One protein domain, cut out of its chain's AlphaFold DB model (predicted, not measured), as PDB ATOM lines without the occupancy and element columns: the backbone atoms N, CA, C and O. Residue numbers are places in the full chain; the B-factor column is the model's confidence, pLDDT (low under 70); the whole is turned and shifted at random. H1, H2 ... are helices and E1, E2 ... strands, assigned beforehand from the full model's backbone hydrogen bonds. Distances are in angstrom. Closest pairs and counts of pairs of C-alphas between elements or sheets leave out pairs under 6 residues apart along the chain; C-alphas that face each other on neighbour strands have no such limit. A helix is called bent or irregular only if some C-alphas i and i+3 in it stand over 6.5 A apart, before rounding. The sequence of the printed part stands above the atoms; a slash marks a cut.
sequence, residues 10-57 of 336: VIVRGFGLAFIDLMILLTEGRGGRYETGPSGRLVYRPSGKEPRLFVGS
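This is residues 10 to 57 of the 336 residues of the protein "Luciferase-like monooxygenase" of Actinokineospora iranica (UniProt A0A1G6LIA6). This is an elongated model in two small parts end to end: a parallel pair of strands, E1 and E4, with the helix H1 over one face, and at the other end an antiparallel hairpin, E2 and E3. Two short links, from H1 to E2 and from E3 to E4, join the parts. The printed part has 48 residues with one named helix and four named strands, in the order E1, H1, E2, E3, E4, and the class is mixed, helices and strands. It is only just loose, close to compact, with a radius of gyration of the C-alphas of 11.8 A and spans of 34 by 22 by 15 A.

E1 is residues 10 to 13, beginning at C-alpha 10 at (6.995, -30.184, -49.282). H1, residues 17 to 26, is 15.4 A long from first to last C-alpha. It is irregular, but only just: C-alphas 17 and 20 are 6.52 A apart. E2 is residues 33 to 36, 10.1 A long, and E3 is residues 42 to 45. E4, residues 52 to 56, is 13.1 A long and ends at C-alpha 56 at (-0.852, -37.734, -48.133).

E1 and E4 are parallel neighbours, 19 degrees between their directions, with N 10 and O 52 2.8 A apart, within hydrogen-bond range. H1 and E4 are near each other, with 5 pairs of C-alphas within 10 A. In H1, 5 of 6 O i to N i+4 pairs are within hydrogen-bond range. The hairpin E2 and E3 is antiparallel at 143 degrees, with N 45 and O 33 2.7 A apart, within hydrogen-bond range. E3 is apart from H1, and E2 is apart from E4.

The farthest C-alphas, those of Arg 13 and Pro 38, are 33.9 A apart. The printed part has no cut, and no link is long. The mean pLDDT of the printed part is 88.8; residue 17 is under 70.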
ATOM      1  N   VAL A  10       6.512 -29.067 -50.107       92.19
ATOM      2  CA  VAL A  10       6.995 -30.184 -49.282       92.19
ATOM      3  C   VAL A  10       5.958 -31.297 -49.243       92.19
ATOM      4  O   VAL A  10       4.848 -31.122 -48.740       92.19
ATOM      5  N   ILE A  11       6.337 -32.484 -49.721       90.31
ATOM      6  CA  ILE A  11       5.486 -33.676 -49.648       90.31
ATOM      7  C   ILE A  11       5.653 -34.350 -48.287       90.31
ATOM      8  O   ILE A  11       6.734 -34.819 -47.931       90.31
ATOM      9  N   VAL A  12       4.551 -34.483 -47.551       87.75
ATOM     10  CA  VAL A  12       4.504 -35.195 -46.273       87.75
ATOM     11  C   VAL A  12       3.813 -36.542 -46.458       87.75
ATOM     12  O   VAL A  12       2.597 -36.642 -46.650       87.75
ATOM     13  N   ARG A  13       4.608 -37.614 -46.387       84.44
ATOM     14  CA  ARG A  13       4.134 -38.999 -46.498       84.44
ATOM     15  C   ARG A  13       3.614 -39.510 -45.148       84.44
ATOM     16  O   ARG A  13       4.325 -40.172 -44.400       84.44
ATOM     17  N   GLY A  14       2.338 -39.254 -44.873       77.25
ATOM     18  CA  GLY A  14       1.613 -39.798 -43.725       77.25
ATOM     19  C   GLY A  14       0.913 -38.725 -42.896       77.25
ATOM     20  O   GLY A  14       1.521 -37.748 -42.484       77.25
ATOM     21  N   PHE A  15      -0.362 -38.964 -42.588       75.88
ATOM     22  CA  PHE A  15      -1.215 -38.083 -41.781       75.88
ATOM     23  C   PHE A  15      -1.421 -38.676 -40.367       75.88
ATOM     24  O   PHE A  15      -2.540 -38.854 -39.906       75.88
ATOM     25  N   GLY A  16      -0.341 -39.141 -39.730       71.19
ATOM     26  CA  GLY A  16      -0.378 -39.901 -38.467       71.19
ATOM     27  C   GLY A  16      -0.052 -39.069 -37.220       71.19
ATOM     28  O   GLY A  16      -0.096 -37.846 -37.255       71.19
ATOM     29  N   LEU A  17       0.331 -39.744 -36.129       69.94
ATOM     30  CA  LEU A  17       0.628 -39.124 -34.825       69.94
ATOM     31  C   LEU A  17       1.619 -37.947 -34.932       69.94
ATOM     32  O   LEU A  17       1.336 -36.871 -34.427       69.94
ATOM     33  N   ALA A  18       2.716 -38.137 -35.673       78.38
ATOM     34  CA  ALA A  18       3.775 -37.138 -35.830       78.38
ATOM     35  C   ALA A  18       3.462 -36.034 -36.859       78.38
ATOM     36  O   ALA A  18       4.210 -35.065 -36.968       78.38
ATOM     37  N   PHE A  19       2.386 -36.168 -37.649       85.12
ATOM     38  CA  PHE A  19       2.036 -35.144 -38.638       85.12
ATOM     39  C   PHE A  19       1.633 -33.837 -37.958       85.12
ATOM     40  O   PHE A  19       2.029 -32.770 -38.411       85.12
ATOM     41  N   ILE A  20       0.868 -33.924 -36.867       82.94
ATOM     42  CA  ILE A  20       0.437 -32.740 -36.121       82.94
ATOM     43  C   ILE A  20       1.648 -32.014 -35.537       82.94
ATOM     44  O   ILE A  20       1.737 -30.801 -35.686       82.94
ATOM     45  N   ASP A  21       2.613 -32.747 -34.978       85.88
ATOM     46  CA  ASP A  21       3.851 -32.161 -34.456       85.88
ATOM     47  C   ASP A  21       4.642 -31.448 -35.562       85.88
ATOM     48  O   ASP A  21       5.058 -30.301 -35.401       85.88
ATOM     49  N   LEU A  22       4.796 -32.094 -36.723       88.44
ATOM     50  CA  LEU A  22       5.452 -31.503 -37.890       88.44
ATOM     51  C   LEU A  22       4.725 -30.245 -38.380       88.44
ATOM     52  O   LEU A  22       5.363 -29.238 -38.679       88.44
ATOM     53  N   MET A  23       3.398 -30.306 -38.466       88.38
ATOM     54  CA  MET A  23       2.565 -29.192 -38.897       88.38
ATOM     55  C   MET A  23       2.710 -28.021 -37.923       88.38
ATOM     56  O   MET A  23       3.003 -26.925 -38.387       88.38
ATOM     57  N   ILE A  24       2.640 -28.241 -36.604       89.31
ATOM     58  CA  ILE A  24       2.853 -27.197 -35.583       89.31
ATOM     59  C   ILE A  24       4.253 -26.583 -35.715       89.31
ATOM     60  O   ILE A  24       4.391 -25.361 -35.753       89.31
ATOM     61  N   LEU A  25       5.299 -27.404 -35.854       91.88
ATOM     62  CA  LEU A  25       6.680 -26.927 -36.008       91.88
ATOM     63  C   LEU A  25       6.882 -26.067 -37.263       91.88
ATOM     64  O   LEU A  25       7.649 -25.105 -37.233       91.88
ATOM     65  N   LEU A  26       6.224 -26.416 -38.370       92.75
ATOM     66  CA  LEU A  26       6.341 -25.708 -39.649       92.75
ATOM     67  C   LEU A  26       5.353 -24.548 -39.805       92.75
ATOM     68  O   LEU A  26       5.475 -23.807 -40.777       92.75
ATOM     69  N   THR A  27       4.422 -24.377 -38.864       93.06
ATOM     70  CA  THR A  27       3.416 -23.307 -38.848       93.06
ATOM     71  C   THR A  27       3.657 -22.354 -37.678       93.06
ATOM     72  O   THR A  27       4.376 -21.367 -37.821       93.06
ATOM     73  N   GLU A  28       3.111 -22.641 -36.498       93.56
ATOM     74  CA  GLU A  28       3.300 -21.833 -35.286       93.56
ATOM     75  C   GLU A  28       4.774 -21.717 -34.892       93.56
ATOM     76  O   GLU A  28       5.247 -20.627 -34.576       93.56
ATOM     77  N   GLY A  29       5.546 -22.799 -35.034       92.69
ATOM     78  CA  GLY A  29       6.996 -22.791 -34.815       92.69
ATOM     79  C   GLY A  29       7.768 -21.852 -35.752       92.69
ATOM     80  O   GLY A  29       8.935 -21.556 -35.502       92.69
ATOM     81  N   ARG A  30       7.125 -21.352 -36.816       93.75
ATOM     82  CA  ARG A  30       7.667 -20.353 -37.748       93.75
ATOM     83  C   ARG A  30       7.016 -18.973 -37.619       93.75
ATOM     84  O   ARG A  30       7.408 -18.061 -38.342       93.75
ATOM     85  N   GLY A  31       6.123 -18.790 -36.647       94.25
ATOM     86  CA  GLY A  31       5.513 -17.507 -36.292       94.25
ATOM     87  C   GLY A  31       4.074 -17.324 -36.770       94.25
ATOM     88  O   GLY A  31       3.515 -16.244 -36.572       94.25
ATOM     89  N   GLY A  32       3.469 -18.325 -37.417       95.81
ATOM     90  CA  GLY A  32       2.036 -18.286 -37.688       95.81
ATOM     91  C   GLY A  32       1.218 -18.424 -36.405       95.81
ATOM     92  O   GLY A  32       1.731 -18.832 -35.367       95.81
ATOM     93  N   ARG A  33      -0.063 -18.067 -36.455       95.38
ATOM     94  CA  ARG A  33      -0.929 -18.040 -35.266       95.38
ATOM     95  C   ARG A  33      -2.356 -18.436 -35.591       95.38
ATOM     96  O   ARG A  33      -2.827 -18.178 -36.693       95.38
ATOM     97  N   TYR A  34      -3.060 -19.012 -34.628       92.25
ATOM     98  CA  TYR A  34      -4.499 -19.232 -34.733       92.25
ATOM     99  C   TYR A  34      -5.252 -18.095 -34.043       92.25
ATOM    100  O   TYR A  34      -4.974 -17.756 -32.897       92.25
ATOM    101  N   GLU A  35      -6.216 -17.513 -34.746       94.12
ATOM    102  CA  GLU A  35      -7.122 -16.496 -34.219       94.12
ATOM    103  C   GLU A  35      -8.541 -17.066 -34.183       94.12
ATOM    104  O   GLU A  35      -8.982 -17.734 -35.121       94.12
ATOM    105  N   THR A  36      -9.278 -16.803 -33.106       92.94
ATOM    106  CA  THR A  36     -10.691 -17.177 -33.035       92.94
ATOM    107  C   THR A  36     -11.497 -16.243 -33.929       92.94
ATOM    108  O   THR A  36     -11.565 -15.038 -33.692       92.94
ATOM    109  N   GLY A  37     -12.103 -16.798 -34.974       89.00
ATOM    110  CA  GLY A  37     -12.985 -16.064 -35.870       89.00
ATOM    111  C   GLY A  37     -14.356 -15.767 -35.243       89.00
ATOM    112  O   GLY A  37     -14.706 -16.335 -34.206       89.00
ATOM    113  N   PRO A  38     -15.188 -14.945 -35.908       84.56
ATOM    114  CA  PRO A  38     -16.500 -14.522 -35.401       84.56
ATOM    115  C   PRO A  38     -17.464 -15.673 -35.072       84.56
ATOM    116  O   PRO A  38     -18.355 -15.522 -34.248       84.56
ATOM    117  N   SER A  39     -17.281 -16.841 -35.699       88.31
ATOM    118  CA  SER A  39     -18.093 -18.040 -35.465       88.31
ATOM    119  C   SER A  39     -17.554 -18.949 -34.347       88.31
ATOM    120  O   SER A  39     -17.949 -20.111 -34.274       88.31
ATOM    121  N   GLY A  40     -16.554 -18.505 -33.578       86.69
ATOM    122  CA  GLY A  40     -15.847 -19.334 -32.593       86.69
ATOM    123  C   GLY A  40     -14.901 -20.382 -33.198       86.69
ATOM    124  O   GLY A  40     -14.318 -21.177 -32.465       86.69
ATOM    125  N   ARG A  41     -14.730 -20.409 -34.528       87.06
ATOM    126  CA  ARG A  41     -13.792 -21.316 -35.208       87.06
ATOM    127  C   ARG A  41     -12.398 -20.708 -35.267       87.06
ATOM    128  O   ARG A  41     -12.258 -19.524 -35.552       87.06
ATOM    129  N   LEU A  42     -11.378 -21.538 -35.074       86.12
ATOM    130  CA  LEU A  42      -9.986 -21.134 -35.249       86.12
ATOM    131  C   LEU A  42      -9.670 -20.915 -36.737       86.12
ATOM    132  O   LEU A  42      -9.934 -21.781 -37.571       86.12
ATOM    133  N   VAL A  43      -9.077 -19.766 -37.051       92.00
ATOM    134  CA  VAL A  43      -8.552 -19.407 -38.370       92.00
ATOM    135  C   VAL A  43      -7.046 -19.248 -38.244       92.00
ATOM    136  O   VAL A  43      -6.561 -18.444 -37.453       92.00
ATOM    137  N   TYR A  44      -6.300 -20.020 -39.026       91.81
ATOM    138  CA  TYR A  44      -4.850 -19.897 -39.065       91.81
ATOM    139  C   TYR A  44      -4.422 -18.655 -39.863       91.81
ATOM    140  O   TYR A  44      -4.924 -18.401 -40.960       91.81
ATOM    141  N   ARG A  45      -3.468 -17.895 -39.325       94.88
ATOM    142  CA  ARG A  45      -2.797 -16.753 -39.947       94.88
ATOM    143  C   ARG A  45      -1.329 -17.117 -40.184       94.88
ATOM    144  O   ARG A  45      -0.587 -17.245 -39.206       94.88
ATOM    145  N   PRO A  46      -0.895 -17.280 -41.444       93.88
ATOM    146  CA  PRO A  46       0.502 -17.561 -41.744       93.88
ATOM    147  C   PRO A  46       1.377 -16.339 -41.446       93.88
ATOM    148  O   PRO A  46       0.958 -15.195 -41.629       93.88
ATOM    149  N   SER A  47       2.608 -16.584 -41.013       95.62
ATOM    150  CA  SER A  47       3.664 -15.571 -40.892       95.62
ATOM    151  C   SER A  47       4.343 -15.245 -42.219       95.62
ATOM    152  O   SER A  47       5.066 -14.255 -42.311       95.62
ATOM    153  N   GLY A  48       4.148 -16.093 -43.232       94.62
ATOM    154  CA  GLY A  48       4.844 -16.034 -44.511       94.62
ATOM    155  C   GLY A  48       6.181 -16.773 -44.512       94.62
ATOM    156  O   GLY A  48       6.867 -16.738 -45.524       94.62
ATOM    157  N   LYS A  49       6.568 -17.434 -43.411       94.81
ATOM    158  CA  LYS A  49       7.794 -18.253 -43.308       94.81
ATOM    159  C   LYS A  49       7.529 -19.749 -43.493       94.81
ATOM    160  O   LYS A  49       8.463 -20.557 -43.474       94.81
ATOM    161  N   GLU A  50       6.268 -20.135 -43.619       96.12
ATOM    162  CA  GLU A  50       5.822 -21.519 -43.731       96.12
ATOM    163  C   GLU A  50       6.092 -22.099 -45.135       96.12
ATOM    164  O   GLU A  50       5.967 -21.380 -46.129       96.12
ATOM    165  N   PRO A  51       6.438 -23.394 -45.252       95.06
ATOM    166  CA  PRO A  51       6.413 -24.106 -46.529       95.06
ATOM    167  C   PRO A  51       4.974 -24.466 -46.944       95.06
ATOM    168  O   PRO A  51       4.042 -24.445 -46.135       95.06
ATOM    169  N   ARG A  52       4.788 -24.874 -48.202       93.38
ATOM    170  CA  ARG A  52       3.529 -25.418 -48.728       93.38
ATOM    171  C   ARG A  52       3.501 -26.934 -48.542       93.38
ATOM    172  O   ARG A  52       4.189 -27.673 -49.240       93.38
ATOM    173  N   LEU A  53       2.703 -27.417 -47.591       91.06
ATOM    174  CA  LEU A  53       2.628 -28.847 -47.275       91.06
ATOM    175  C   LEU A  53       1.616 -29.584 -48.165       91.06
ATOM    176  O   LEU A  53       0.418 -29.313 -48.110       91.06
ATOM    177  N   PHE A  54       2.078 -30.595 -48.899       89.88
ATOM    178  CA  PHE A  54       1.240 -31.560 -49.616       89.88
ATOM    179  C   PHE A  54       1.196 -32.860 -48.827       89.88
ATOM    180  O   PHE A  54       2.149 -33.640 -48.819       89.88
ATOM    181  N   VAL A  55       0.092 -33.088 -48.122       87.19
ATOM    182  CA  VAL A  55       0.017 -34.160 -47.128       87.19
ATOM    183  C   VAL A  55      -0.817 -35.321 -47.646       87.19
ATOM    184  O   VAL A  55      -1.996 -35.173 -47.958       87.19
ATOM    185  N   GLY A  56      -0.203 -36.500 -47.702       82.50
ATOM    186  CA  GLY A  56      -0.852 -37.734 -48.133       82.50
ATOM    187  C   GLY A  56      -1.138 -38.679 -46.969       82.50
ATOM    188  O   GLY A  56      -0.282 -38.930 -46.120       82.50
ATOM    189  N   SER A  57      -2.325 -39.283 -46.961       78.31
ATOM    190  CA  SER A  57      -2.634 -40.436 -46.113       78.31
ATOM    191  C   SER A  57      -2.482 -41.718 -46.922       78.31
ATOM    192  O   SER A  57      -3.059 -41.846 -47.998       78.31
TER     193      SER A  57